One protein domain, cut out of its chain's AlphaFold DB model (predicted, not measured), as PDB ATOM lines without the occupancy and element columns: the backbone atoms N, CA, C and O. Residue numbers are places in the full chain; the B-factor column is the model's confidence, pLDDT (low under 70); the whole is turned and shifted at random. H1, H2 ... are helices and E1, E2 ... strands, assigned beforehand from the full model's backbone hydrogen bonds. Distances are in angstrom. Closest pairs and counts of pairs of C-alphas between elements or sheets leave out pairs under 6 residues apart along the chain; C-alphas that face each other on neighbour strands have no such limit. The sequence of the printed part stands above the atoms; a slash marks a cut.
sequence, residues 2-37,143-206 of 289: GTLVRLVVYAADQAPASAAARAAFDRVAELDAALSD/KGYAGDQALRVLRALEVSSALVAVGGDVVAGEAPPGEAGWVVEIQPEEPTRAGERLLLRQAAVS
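This is residues 2 to 37 and 143 to 206 of the 289 residues of the protein "FAD:protein FMN transferase" of Acidobacteria bacterium (UniProt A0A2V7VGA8). A small sheet of three strands, E1, E2 and E3, has two helices, H1 and H2, covering one face, while a separate hairpin, E4 and E5, reaches away from the end of E3 at residue 172. The whole is flat, with spans of 41 by 41 by 18 A, and the loop between E4 and E5 lies far from H1. The printed part has 100 residues, with two named helices and five named strands in the order E1 H1 H2 E2 E3 E4 E5. The three-stranded sheet has the order E1 - E2 - E3 and is antiparallel, as is the pair E4 - E5. The class is mixed, helices and strands, and the whole is compact, with a radius of gyration of the C-alphas of 14.1 A.

E1, residues 5 to 9, is an edge strand and the antiparallel neighbour of E2, residues 162 to 166; N 6 and O 165 are 2.8 A apart, within hydrogen-bond range. H1, residues 14 to 35, and H2, residues 143 to 156, are on the same face of the sheet, an arrangement of two layers, helices over one face of a sheet. H1 lies over E1 and E2 at a height over the sheet of 10.2 A, and H2 over E2 and the other edge strand, E3, residues 169 to 172, at 8.4 A. The helices touch, the closest C-alphas being those of Ala 24 and Ala 150, 4.6 A apart; they run opposite ways at a steep tilt of 36 degrees, only just steep. In both helices every O i to N i+4 pair is within hydrogen-bond range. E2 and E3 form a hairpin, with N 164 and O 171 2.9 A apart. E4, residues 182 to 186, and E5, residues 196 to 200, form another, with N 184 and O 198 2.8 A apart. The closest C-alphas of E3 and E5 are those of Ala 172 and Leu 200, 6.2 A apart. E4 and E5 are apart from both helices.

E1 begins at C-alpha 5, (179.447, 293.060, 219.984). H1 is 31.2 A long from first to last C-alpha and H2 20.0 A. E5 ends at C-alpha 200, (196.984, 291.342, 215.259). Residues 204 to 205 pair, antiparallel, with residues 170 to 171 of E3.

The C-alphas of Ala 15 and Thr 192 are the two farthest apart, 42.0 A. Residues 38 to 142 are not printed, and C-alphas 37 and 143 are 12.8 A apart across this cut. Of the links printed whole, no link is long. The mean pLDDT of the printed part is 93.3, and residue 191 alone is under 70.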
ATOM      1  N   GLY A   2     172.062 290.359 214.932       74.88
ATOM      2  CA  GLY A   2     171.651 289.791 216.229       74.88
ATOM      3  C   GLY A   2     172.718 288.885 216.848       74.88
ATOM      4  O   GLY A   2     172.592 287.667 216.838       74.88
ATOM      5  N   THR A   3     173.801 289.489 217.319       85.62
ATOM      6  CA  THR A   3     174.991 288.852 217.863       85.62
ATOM      7  C   THR A   3     175.629 289.768 218.902       85.62
ATOM      8  O   THR A   3     175.295 290.949 219.002       85.62
ATOM      9  N   LEU A   4     176.556 289.223 219.682       90.56
ATOM     10  CA  LEU A   4     177.295 289.994 220.669       90.56
ATOM     11  C   LEU A   4     178.366 290.842 219.981       90.56
ATOM     12  O   LEU A   4     179.178 290.338 219.198       90.56
ATOM     13  N   VAL A   5     178.381 292.125 220.331       93.44
ATOM     14  CA  VAL A   5     179.447 293.060 219.984       93.44
ATOM     15  C   VAL A   5     180.281 293.286 221.232       93.44
ATOM     16  O   VAL A   5     179.756 293.650 222.285       93.44
ATOM     17  N   ARG A   6     181.586 293.066 221.123       95.19
ATOM     18  CA  ARG A   6     182.539 293.342 222.191       95.19
ATOM     19  C   ARG A   6     183.537 294.380 221.722       95.19
ATOM     20  O   ARG A   6     184.142 294.233 220.667       95.19
ATOM     21  N   LEU A   7     183.744 295.377 222.565       95.56
ATOM     22  CA  LEU A   7     184.723 296.422 222.356       95.56
ATOM     23  C   LEU A   7     185.723 296.423 223.514       95.56
ATOM     24  O   LEU A   7     185.331 296.341 224.678       95.56
ATOM     25  N   VAL A   8     187.010 296.510 223.189       95.75
ATOM     26  CA  VAL A   8     188.089 296.762 224.149       95.75
ATOM     27  C   VAL A   8     188.858 297.978 223.659       95.75
ATOM     28  O   VAL A   8     189.281 298.006 222.508       95.75
ATOM     29  N   VAL A   9     189.030 298.979 224.518       95.31
ATOM     30  CA  VAL A   9     189.722 300.234 224.197       95.31
ATOM     31  C   VAL A   9     190.777 300.532 225.253       95.31
ATOM     32  O   VAL A   9     190.559 300.268 226.435       95.31
ATOM     33  N   TYR A  10     191.898 301.100 224.822       94.19
ATOM     34  CA  TYR A  10     192.907 301.695 225.691       94.19
ATOM     35  C   TYR A  10     192.990 303.190 225.391       94.19
ATOM     36  O   TYR A  10     193.180 303.584 224.241       94.19
ATOM     37  N   ALA A  11     192.855 304.008 226.430       92.75
ATOM     38  CA  ALA A  11     193.039 305.452 226.382       92.75
ATOM     39  C   ALA A  11     193.613 305.934 227.722       92.75
ATOM     40  O   ALA A  11     193.531 305.210 228.717       92.75
ATOM     41  N   ALA A  12     194.179 307.142 227.745       89.62
ATOM     42  CA  ALA A  12     194.726 307.740 228.964       89.62
ATOM     43  C   ALA A  12     193.637 308.016 230.016       89.62
ATOM     44  O   ALA A  12     193.854 307.783 231.201       89.62
ATOM     45  N   ASP A  13     192.451 308.434 229.562       92.38
ATOM     46  CA  ASP A  13     191.349 308.860 230.419       92.38
ATOM     47  C   ASP A  13     190.068 308.059 230.166       92.38
ATOM     48  O   ASP A  13     189.682 307.768 229.028       92.38
ATOM     49  N   GLN A  14     189.346 307.756 231.246       92.62
ATOM     50  CA  GLN A  14     188.119 306.960 231.189       92.62
ATOM     51  C   GLN A  14     186.968 307.679 230.469       92.62
ATOM     52  O   GLN A  14     186.174 307.029 229.784       92.62
ATOM     53  N   ALA A  15     186.840 308.999 230.633       94.06
ATOM     54  CA  ALA A  15     185.720 309.750 230.067       94.06
ATOM     55  C   ALA A  15     185.759 309.787 228.521       94.06
ATOM     56  O   ALA A  15     184.777 309.340 227.917       94.06
ATOM     57  N   PRO A  16     186.871 310.181 227.863       90.69
ATOM     58  CA  PRO A  16     187.019 310.061 226.409       90.69
ATOM     59  C   PRO A  16     186.857 308.621 225.906       90.69
ATOM     60  O   PRO A  16     186.149 308.394 224.927       90.69
ATOM     61  N   ALA A  17     187.421 307.630 226.612       93.31
ATOM     62  CA  ALA A  17     187.270 306.217 226.247       93.31
ATOM     63  C   ALA A  17     185.802 305.770 226.231       93.31
ATOM     64  O   ALA A  17     185.355 305.088 225.310       93.31
ATOM     65  N   SER A  18     185.042 306.172 227.252       95.69
ATOM     66  CA  SER A  18     183.627 305.826 227.388       95.69
ATOM     67  C   SER A  18     182.773 306.514 226.325       95.69
ATOM     68  O   SER A  18     181.860 305.893 225.783       95.69
ATOM     69  N   ALA A  19     183.072 307.776 226.005       96.06
ATOM     70  CA  ALA A  19     182.398 308.507 224.936       96.06
ATOM     71  C   ALA A  19     182.660 307.864 223.565       96.06
ATOM     72  O   ALA A  19     181.716 307.595 222.824       96.06
ATOM     73  N   ALA A  20     183.919 307.527 223.268       97.44
ATOM     74  CA  ALA A  20     184.293 306.859 222.027       97.44
ATOM     75  C   ALA A  20     183.660 305.466 221.902       97.44
ATOM     76  O   ALA A  20     183.148 305.107 220.842       97.44
ATOM     77  N   ALA A  21     183.623 304.702 222.996       96.94
ATOM     78  CA  ALA A  21     182.958 303.408 223.030       96.94
ATOM     79  C   ALA A  21     181.455 303.516 222.738       96.94
ATOM     80  O   ALA A  21     180.938 302.732 221.944       96.94
ATOM     81  N   ARG A  22     180.760 304.495 223.336       97.94
ATOM     82  CA  ARG A  22     179.337 304.752 223.057       97.94
ATOM     83  C   ARG A  22     179.114 305.096 221.588       97.94
ATOM     84  O   ARG A  22     178.332 304.413 220.944       97.94
ATOM     85  N   ALA A  23     179.888 306.032 221.038       98.44
ATOM     86  CA  ALA A  23     179.794 306.405 219.628       98.44
ATOM     87  C   ALA A  23     180.025 305.208 218.683       98.44
ATOM     88  O   ALA A  23     179.346 305.066 217.668       98.44
ATOM     89  N   ALA A  24     180.958 304.312 219.021       98.25
ATOM     90  CA  ALA A  24     181.188 303.093 218.252       98.25
ATOM     91  C   ALA A  24     179.993 302.123 218.320       98.25
ATOM     92  O   ALA A  24     179.611 301.558 217.295       98.25
ATOM     93  N   PHE A  25     179.380 301.940 219.495       97.94
ATOM     94  CA  PHE A  25     178.166 301.127 219.632       97.94
ATOM     95  C   PHE A  25     176.974 301.735 218.892       97.94
ATOM     96  O   PHE A  25     176.273 301.002 218.194       97.94
ATOM     97  N   ASP A  26     176.782 303.051 218.988       98.31
ATOM     98  CA  ASP A  26     175.727 303.773 218.275       98.31
ATOM     99  C   ASP A  26     175.881 303.572 216.765       98.31
ATOM    100  O   ASP A  26     174.934 303.180 216.083       98.31
ATOM    101  N   ARG A  27     177.112 303.682 216.253       98.31
ATOM    102  CA  ARG A  27     177.402 303.423 214.843       98.31
ATOM    103  C   ARG A  27     177.079 301.989 214.418       98.31
ATOM    104  O   ARG A  27     176.534 301.769 213.338       98.31
ATOM    105  N   VAL A  28     177.398 300.994 215.243       97.56
ATOM    106  CA  VAL A  28     177.029 299.596 214.955       97.56
ATOM    107  C   VAL A  28     175.508 299.413 214.975       97.56
ATOM    108  O   VAL A  28     174.975 298.677 214.143       97.56
ATOM    109  N   ALA A  29     174.794 300.095 215.872       96.75
ATOM    110  CA  ALA A  29     173.335 300.048 215.946       96.75
ATOM    111  C   ALA A  29     172.658 300.698 214.723       96.75
ATOM    112  O   ALA A  29     171.677 300.156 214.210       96.75
ATOM    113  N   GLU A  30     173.199 301.807 214.210       97.50
ATOM    114  CA  GLU A  30     172.764 302.418 212.945       97.50
ATOM    115  C   GLU A  30     172.918 301.444 211.770       97.50
ATOM    116  O   GLU A  30     171.986 301.239 210.987       97.50
ATOM    117  N   LEU A  31     174.084 300.797 211.674       97.88
ATOM    118  CA  LEU A  31     174.363 299.813 210.629       97.88
ATOM    119  C   LEU A  31     173.452 298.591 210.745       97.88
ATOM    120  O   LEU A  31     172.974 298.095 209.729       97.88
ATOM    121  N   ASP A  32     173.158 298.117 211.956       95.88
ATOM    122  CA  ASP A  32     172.147 297.080 212.158       95.88
ATOM    123  C   ASP A  32     170.770 297.519 211.642       95.88
ATOM    124  O   ASP A  32     170.105 296.764 210.928       95.88
ATOM    125  N   ALA A  33     170.342 298.741 211.964       96.12
ATOM    126  CA  ALA A  33     169.051 299.258 211.529       96.12
ATOM    127  C   ALA A  33     168.942 299.348 209.997       96.12
ATOM    128  O   ALA A  33     167.880 299.049 209.446       96.12
ATOM    129  N   ALA A  34     170.028 299.708 209.307       96.69
ATOM    130  CA  ALA A  34     170.061 299.844 207.851       96.69
ATOM    131  C   ALA A  34     170.266 298.508 207.109       96.69
ATOM    132  O   ALA A  34     169.586 298.247 206.115       96.69
ATOM    133  N   LEU A  35     171.177 297.657 207.595       97.50
ATOM    134  CA  LEU A  35     171.689 296.483 206.875       97.50
ATOM    135  C   LEU A  35     171.025 295.157 207.277       97.50
ATOM    136  O   LEU A  35     171.347 294.110 206.718       97.50
ATOM    137  N   SER A  36     170.123 295.164 208.262       94.38
ATOM    138  CA  SER A  36     169.459 293.947 208.736       94.38
ATOM    139  C   SER A  36     168.406 293.434 207.754       94.38
ATOM    140  O   SER A  36     167.471 294.144 207.400       94.38
ATOM    141  N   ASP A  37     168.479 292.156 207.404       91.25
ATOM    142  CA  ASP A  37     167.454 291.429 206.648       91.25
ATOM    143  C   ASP A  37     166.291 290.918 207.532       91.25
ATOM    144  O   ASP A  37     165.330 290.337 207.028       91.25
ATOM    145  N   LYS A 143     179.029 292.063 209.212       95.06
ATOM    146  CA  LYS A 143     179.682 292.063 210.535       95.06
ATOM    147  C   LYS A 143     181.093 292.650 210.477       95.06
ATOM    148  O   LYS A 143     181.394 293.559 211.246       95.06
ATOM    149  N   GLY A 144     181.911 292.188 209.528       96.00
ATOM    150  CA  GLY A 144     183.231 292.759 209.261       96.00
ATOM    151  C   GLY A 144     183.152 294.253 208.946       96.00
ATOM    152  O   GLY A 144     183.861 295.045 209.563       96.00
ATOM    153  N   TYR A 145     182.202 294.659 208.094       97.88
ATOM    154  CA  TYR A 145     181.968 296.076 207.804       97.88
ATOM    155  C   TYR A 145     181.625 296.886 209.064       97.88
ATOM    156  O   TYR A 145     182.197 297.950 209.280       97.88
ATOM    157  N   ALA A 146     180.737 296.392 209.930       98.00
ATOM    158  CA  ALA A 146     180.416 297.067 211.189       98.00
ATOM    159  C   ALA A 146     181.626 297.171 212.128       98.00
ATOM    160  O   ALA A 146     181.816 298.216 212.752       98.00
ATOM    161  N   GLY A 147     182.466 296.133 212.190       97.69
ATOM    162  CA  GLY A 147     183.735 296.164 212.919       97.69
ATOM    163  C   GLY A 147     184.677 297.257 212.408       97.69
ATOM    164  O   GLY A 147     185.186 298.054 213.198       97.69
ATOM    165  N   ASP A 148     184.835 297.359 211.087       97.94
ATOM    166  CA  ASP A 148     185.655 298.392 210.444       97.94
ATOM    167  C   ASP A 148     185.117 299.806 210.710       97.94
ATOM    168  O   ASP A 148     185.884 300.730 210.993       97.94
ATOM    169  N   GLN A 149     183.795 299.996 210.647       98.50
ATOM    170  CA  GLN A 149     183.150 301.287 210.911       98.50
ATOM    171  C   GLN A 149     183.283 301.702 212.378       98.50
ATOM    172  O   GLN A 149     183.616 302.855 212.652       98.50
ATOM    173  N   ALA A 150     183.086 300.773 213.314       98.25
ATOM    174  CA  ALA A 150     183.302 301.017 214.736       98.25
ATOM    175  C   ALA A 150     184.753 301.434 215.005       98.25
ATOM    176  O   ALA A 150     184.997 302.440 215.668       98.25
ATOM    177  N   LEU A 151     185.726 300.720 214.426       97.94
ATOM    178  CA  LEU A 151     187.136 301.070 214.569       97.94
ATOM    179  C   LEU A 151     187.462 302.432 213.940       97.94
ATOM    180  O   LEU A 151     188.270 303.181 214.487       97.94
ATOM    181  N   ARG A 152     186.817 302.789 212.821       98.00
ATOM    182  CA  ARG A 152     186.958 304.118 212.210       98.00
ATOM    183  C   ARG A 152     186.449 305.228 213.131       98.00
ATOM    184  O   ARG A 152     187.142 306.230 213.270       98.00
ATOM    185  N   VAL A 153     185.293 305.043 213.774       98.50
ATOM    186  CA  VAL A 153     184.749 306.007 214.751       98.50
ATOM    187  C   VAL A 153     185.707 306.192 215.925       98.50
ATOM    188  O   VAL A 153     186.020 307.322 216.283       98.50
ATOM    189  N   LEU A 154     186.236 305.098 216.477       98.00
ATOM    190  CA  LEU A 154     187.197 305.159 217.583       98.00
ATOM    191  C   LEU A 154     188.458 305.936 217.198       98.00
ATOM    192  O   LEU A 154     188.878 306.825 217.934       98.00
ATOM    193  N   ARG A 155     189.015 305.664 216.012       96.62
ATOM    194  CA  ARG A 155     190.188 306.386 215.497       96.62
ATOM    195  C   ARG A 155     189.915 307.875 215.292       96.62
ATOM    196  O   ARG A 155     190.795 308.680 215.572       96.62
ATOM    197  N   ALA A 156     188.723 308.239 214.820       97.38
ATOM    198  CA  ALA A 156     188.330 309.638 214.644       97.38
ATOM    199  C   ALA A 156     188.209 310.398 215.978       97.38
ATOM    200  O   ALA A 156     188.337 311.617 215.997       97.38
ATOM    201  N   LEU A 157     188.000 309.677 217.082       96.81
ATOM    202  CA  LEU A 157     187.975 310.199 218.450       96.81
ATOM    203  C   LEU A 157     189.306 309.962 219.186       96.81
ATOM    204  O   LEU A 157     189.329 309.889 220.411       96.81
ATOM    205  N   GLU A 158     190.398 309.793 218.435       95.88
ATOM    206  CA  GLU A 158     191.769 309.620 218.941       95.88
ATOM    207  C   GLU A 158     191.993 308.360 219.804       95.88
ATOM    208  O   GLU A 158     193.043 308.185 220.423       95.88
ATOM    209  N   VAL A 159     191.057 307.407 219.778       96.44
ATOM    210  CA  VAL A 159     191.184 306.091 220.419       96.44
ATOM    211  C   VAL A 159     191.634 305.067 219.374       96.44
ATOM    212  O   VAL A 159     190.836 304.397 218.719       96.44
ATOM    213  N   SER A 160     192.949 304.954 219.191       94.81
ATOM    214  CA  SER A 160     193.550 304.109 218.149       94.81
ATOM    215  C   SER A 160     193.858 302.678 218.605       94.81
ATOM    216  O   SER A 160     193.765 301.747 217.797       94.81
ATOM    217  N   SER A 161     194.183 302.479 219.887       97.00
ATOM    218  CA  SER A 161     194.416 301.161 220.487       97.00
ATOM    219  C   SER A 161     193.092 300.532 220.917       97.00
ATOM    220  O   SER A 161     192.679 300.620 222.078       97.00
ATOM    221  N   ALA A 162     192.422 299.882 219.968       97.38
ATOM    222  CA  ALA A 162     191.138 299.235 220.190       97.38
ATOM    223  C   ALA A 162     191.022 297.878 219.486       97.38
ATOM    224  O   ALA A 162     191.633 297.649 218.443       97.38
ATOM    225  N   LEU A 163     190.182 297.002 220.032       97.62
ATOM    226  CA  LEU A 163     189.762 295.746 219.424       97.62
ATOM    227  C   LEU A 163     188.239 295.684 219.403       97.62
ATOM    228  O   LEU A 163     187.590 295.777 220.448       97.62
ATOM    229  N   VAL A 164     187.686 295.500 218.210       97.75
ATOM    230  CA  VAL A 164     186.252 295.335 217.974       97.75
ATOM    231  C   VAL A 164     186.002 293.893 217.561       97.75
ATOM    232  O   VAL A 164     186.639 293.400 216.635       97.75
ATOM    233  N   ALA A 165     185.075 293.215 218.230       95.56
ATOM    234  CA  ALA A 165     184.622 291.884 217.858       95.56
ATOM    235  C   ALA A 165     183.108 291.888 217.618       95.56
ATOM    236  O   ALA A 165     182.344 292.243 218.517       95.56
ATOM    237  N   VAL A 166     182.671 291.469 216.430       93.81
ATOM    238  CA  VAL A 166     181.258 291.396 216.027       93.81
ATOM    239  C   VAL A 166     180.932 289.956 215.646       93.81
ATOM    240  O   VAL A 166     181.198 289.517 214.529       93.81
ATOM    241  N   GLY A 167     180.355 289.198 216.583       85.00
ATOM    242  CA  GLY A 167     179.848 287.847 216.319       85.00
ATOM    243  C   GLY A 167     180.838 286.893 215.650       85.00
ATOM    244  O   GLY A 167     180.456 286.208 214.700       85.00
ATOM    245  N   GLY A 168     182.096 286.890 216.095       84.12
ATOM    246  CA  GLY A 168     183.159 286.088 215.482       84.12
ATOM    247  C   GLY A 168     184.282 286.922 214.880       84.12
ATOM    248  O   GLY A 168     185.457 286.631 215.079       84.12
ATOM    249  N   ASP A 169     183.891 287.981 214.181       92.69
ATOM    250  CA  ASP A 169     184.770 288.776 213.335       92.69
ATOM    251  C   ASP A 169     185.516 289.779 214.211       92.69
ATOM    252  O   ASP A 169     184.882 290.553 214.929       92.69
ATOM    253  N   VAL A 170     186.846 289.769 214.170       95.94
ATOM    254  CA  VAL A 170     187.696 290.636 214.989       95.94
ATOM    255  C   VAL A 170     188.440 291.618 214.099       95.94
ATOM    256  O   VAL A 170     189.125 291.216 213.162       95.94
ATOM    257  N   VAL A 171     188.364 292.901 214.438       97.50
ATOM    258  CA  VAL A 171     189.132 293.980 213.813       97.50
ATOM    259  C   VAL A 171     189.951 294.677 214.898       97.50
ATOM    260  O   VAL A 171     189.414 295.117 215.917       97.50
ATOM    261  N   ALA A 172     191.263 294.757 214.693       97.75
ATOM    262  CA  ALA A 172     192.220 295.328 215.632       97.75
ATOM    263  C   ALA A 172     192.822 296.637 215.098       97.75
ATOM    264  O   ALA A 172     193.257 296.728 213.948       97.75
ATOM    265  N   GLY A 173     192.870 297.651 215.958       97.50
ATOM    266  CA  GLY A 173     193.583 298.910 215.759       97.50
ATOM    267  C   GLY A 173     195.065 298.811 216.112       97.50
ATOM    268  O   GLY A 173     195.704 297.782 215.886       97.50
ATOM    269  N   GLU A 174     195.617 299.893 216.661       97.62
ATOM    270  CA  GLU A 174     196.964 299.871 217.236       97.62
ATOM    271  C   GLU A 174     197.065 298.860 218.376       97.62
ATOM    272  O   GLU A 174     196.060 298.482 218.982       97.62
ATOM    273  N   ALA A 175     198.286 298.407 218.647       96.88
ATOM    274  CA  ALA A 175     198.552 297.493 219.746       96.88
ATOM    275  C   ALA A 175     198.250 298.151 221.108       96.88
ATOM    276  O   ALA A 175     198.442 299.364 221.243       96.88
ATOM    277  N   PRO A 176     197.847 297.361 222.124       95.56
ATOM    278  CA  PRO A 176     197.784 297.839 223.500       95.56
ATOM    279  C   PRO A 176     199.121 298.452 223.955       95.56
ATOM    280  O   PRO A 176     200.180 298.012 223.495       95.56
ATOM    281  N   PRO A 177     199.115 299.438 224.872       94.62
ATOM    282  CA  PRO A 177     200.346 300.034 225.382       94.62
ATOM    283  C   PRO A 177     201.311 298.983 225.946       94.62
ATOM    284  O   PRO A 177     200.938 298.196 226.811       94.62
ATOM    285  N   GLY A 178     202.555 298.989 225.461       95.94
ATOM    286  CA  GLY A 178     203.597 298.044 225.881       95.94
ATOM    287  C   GLY A 178     203.543 296.668 225.209       95.94
ATOM    288  O   GLY A 178     204.433 295.857 225.449       95.94
ATOM    289  N   GLU A 179     202.562 296.415 224.342       96.94
ATOM    290  CA  GLU A 179     202.385 295.136 223.652       96.94
ATOM    291  C   GLU A 179     202.728 295.238 222.159       96.94
ATOM    292  O   GLU A 179     202.611 296.291 221.531       96.94
ATOM    293  N   ALA A 180     203.122 294.119 221.547       96.00
ATOM    294  CA  ALA A 180     203.410 294.068 220.110       96.00
ATOM    295  C   ALA A 180     202.136 294.015 219.236       96.00
ATOM    296  O   ALA A 180     202.183 294.313 218.040       96.00
ATOM    297  N   GLY A 181     201.001 293.625 219.822       96.25
ATOM    298  CA  GLY A 181     199.718 293.473 219.141       96.25
ATOM    299  C   GLY A 181     198.677 292.785 220.021       96.25
ATOM    300  O   GLY A 181     198.944 292.382 221.151       96.25
ATOM    301  N   TRP A 182     197.478 292.627 219.480       96.88
ATOM    302  CA  TRP A 182     196.379 291.908 220.103       96.88
ATOM    303  C   TRP A 182     196.538 290.410 219.877       96.88
ATOM    304  O   TRP A 182     196.548 289.954 218.735       96.88
ATOM    305  N   VAL A 183     196.627 289.633 220.953       95.25
ATOM    306  CA  VAL A 183     196.631 288.171 220.855       95.25
ATOM    307  C   VAL A 183     195.194 287.678 220.699       95.25
ATOM    308  O   VAL A 183     194.372 287.835 221.604       95.25
ATOM    309  N   VAL A 184     194.892 287.074 219.552       92.94
ATOM    310  CA  VAL A 184     193.586 286.494 219.225       92.94
ATOM    311  C   VAL A 184     193.747 284.997 219.015       92.94
ATOM    312  O   VAL A 184     194.596 284.561 218.247       92.94
ATOM    313  N   GLU A 185     192.933 284.204 219.703       91.00
ATOM    314  CA  GLU A 185     192.925 282.748 219.570       91.00
ATOM    315  C   GLU A 185     191.820 282.304 218.605       91.00
ATOM    316  O   GLU A 185     190.651 282.658 218.780       91.00
ATOM    317  N   ILE A 186     192.197 281.518 217.600       88.56
ATOM    318  CA  ILE A 186     191.291 280.822 216.692       88.56
ATOM    319  C   ILE A 186     190.897 279.504 217.350       88.56
ATOM    320  O   ILE A 186     191.738 278.636 217.586       88.56
ATOM    321  N   GLN A 187     189.605 279.351 217.633       81.38
ATOM    322  CA  GLN A 187     189.075 278.106 218.176       81.38
ATOM    323  C   GLN A 187     189.027 277.029 217.081       81.38
ATOM    324  O   GLN A 187     188.472 277.293 216.011       81.38
ATOM    325  N   PRO A 188     189.579 275.827 217.324       77.56
ATOM    326  CA  PRO A 188     189.485 274.723 216.381       77.56
ATOM    327  C   PRO A 188     188.072 274.127 216.376       77.56
ATOM    328  O   PRO A 188     187.349 274.210 217.370       77.56
ATOM    329  N   GLU A 189     187.688 273.487 215.268       71.50
ATOM    330  CA  GLU A 189     186.399 272.780 215.169       71.50
ATOM    331  C   GLU A 189     186.310 271.606 216.160       71.50
ATOM    332  O   GLU A 189     185.257 271.360 216.747       71.50
ATOM    333  N   GLU A 190     187.430 270.914 216.390       75.25
ATOM    334  CA  GLU A 190     187.570 269.877 217.413       75.25
ATOM    335  C   GLU A 190     187.919 270.518 218.770       75.25
ATOM    336  O   GLU A 190     189.043 271.002 218.932       75.25
ATOM    337  N   PRO A 191     187.037 270.470 219.791       67.19
ATOM    338  CA  PRO A 191     187.270 271.133 221.082       67.19
ATOM    339  C   PRO A 191     188.483 270.605 221.861       67.19
ATOM    340  O   PRO A 191     188.896 271.205 222.850       67.19
ATOM    341  N   THR A 192     189.005 269.447 221.461       70.31
ATOM    342  CA  THR A 192     190.158 268.774 222.063       70.31
ATOM    343  C   THR A 192     191.492 269.284 221.527       70.31
ATOM    344  O   THR A 192     192.526 268.997 222.130       70.31
ATOM    345  N   ARG A 193     191.504 270.040 220.419       74.50
ATOM    346  CA  ARG A 193     192.724 270.661 219.895       74.50
ATOM    347  C   ARG A 193     192.964 272.014 220.557       74.50
ATOM    348  O   ARG A 193     192.031 272.746 220.873       74.50
ATOM    349  N   ALA A 194     194.235 272.352 220.748       74.50
ATOM    350  CA  ALA A 194     194.620 273.701 221.138       74.50
ATOM    351  C   ALA A 194     194.359 274.673 219.978       74.50
ATOM    352  O   ALA A 194     194.623 274.337 218.821       74.50
ATOM    353  N   GLY A 195     193.847 275.863 220.292       80.31
ATOM    354  CA  GLY A 195     193.648 276.918 219.305       80.31
ATOM    355  C   GLY A 195     194.959 277.526 218.822       80.31
ATOM    356  O   GLY A 195     195.948 277.609 219.556       80.31
ATOM    357  N   GLU A 196     194.961 277.973 217.570       87.19
ATOM    358  CA  GLU A 196     196.063 278.755 217.021       87.19
ATOM    359  C   GLU A 196     195.956 280.199 217.519       87.19
ATOM    360  O   GLU A 196     194.866 280.768 217.574       87.19
ATOM    361  N   ARG A 197     197.081 280.813 217.895       92.00
ATOM    362  CA  ARG A 197     197.107 282.211 218.341       92.00
ATOM    363  C   ARG A 197     197.734 283.092 217.279       92.00
ATOM    364  O   ARG A 197     198.874 282.872 216.882       92.00
ATOM    365  N   LEU A 198     197.008 284.132 216.903       94.31
ATOM    366  CA  LEU A 198     197.460 285.183 216.011       94.31
ATOM    367  C   LEU A 198     197.767 286.448 216.802       94.31
ATOM    368  O   LEU A 198     197.089 286.772 217.778       94.31
ATOM    369  N   LEU A 199     198.775 287.185 216.347       96.44
ATOM    370  CA  LEU A 199     199.069 288.528 216.824       96.44
ATOM    371  C   LEU A 199     198.570 289.531 215.782       96.44
ATOM    372  O   LEU A 199     199.058 289.539 214.652       96.44
ATOM    373  N   LEU A 200     197.604 290.368 216.154       96.88
ATOM    374  CA  LEU A 200     196.984 291.342 215.259       96.88
ATOM    375  C   LEU A 200     197.385 292.768 215.632       96.88
ATOM    376  O   LEU A 200     197.275 293.181 216.783       96.88
ATOM    377  N   ARG A 201     197.781 293.556 214.637       97.38
ATOM    378  CA  ARG A 201     197.946 295.007 214.742       97.38
ATOM    379  C   ARG A 201     197.512 295.618 213.421       97.38
ATOM    380  O   ARG A 201     198.011 295.197 212.384       97.38
ATOM    381  N   GLN A 202     196.578 296.567 213.470       96.88
ATOM    382  CA  GLN A 202     195.954 297.162 212.282       96.88
ATOM    383  C   GLN A 202     195.473 296.100 211.275       96.88
ATOM    384  O   GLN A 202     195.655 296.232 210.067       96.88
ATOM    385  N   ALA A 203     194.893 295.020 211.793       97.12
ATOM    386  CA  ALA A 203     194.546 293.828 211.034       97.12
ATOM    387  C   ALA A 203     193.196 293.282 211.493       97.12
ATOM    388  O   ALA A 203     192.736 293.574 212.598       97.12
ATOM    389  N   ALA A 204     192.582 292.458 210.652       96.62
ATOM    390  CA  ALA A 204     191.332 291.785 210.957       96.62
ATOM    391  C   ALA A 204     191.474 290.276 210.752       96.62
ATOM    392  O   ALA A 204     192.264 289.820 209.926       96.62
ATOM    393  N   VAL A 205     190.678 289.512 211.492       95.75
ATOM    394  CA  VAL A 205     190.497 288.074 211.302       95.75
ATOM    395  C   VAL A 205     189.010 287.756 211.385       95.75
ATOM    396  O   VAL A 205     188.294 288.265 212.246       95.75
ATOM    397  N   SER A 206     188.537 286.915 210.476       93.81
ATOM    398  CA  SER A 206     187.173 286.392 210.479       93.81
ATOM    399  C   SER A 206     187.230 284.898 210.211       93.81
ATOM    400  O   SER A 206     188.091 284.431 209.461       93.81
TER     401      SER A 206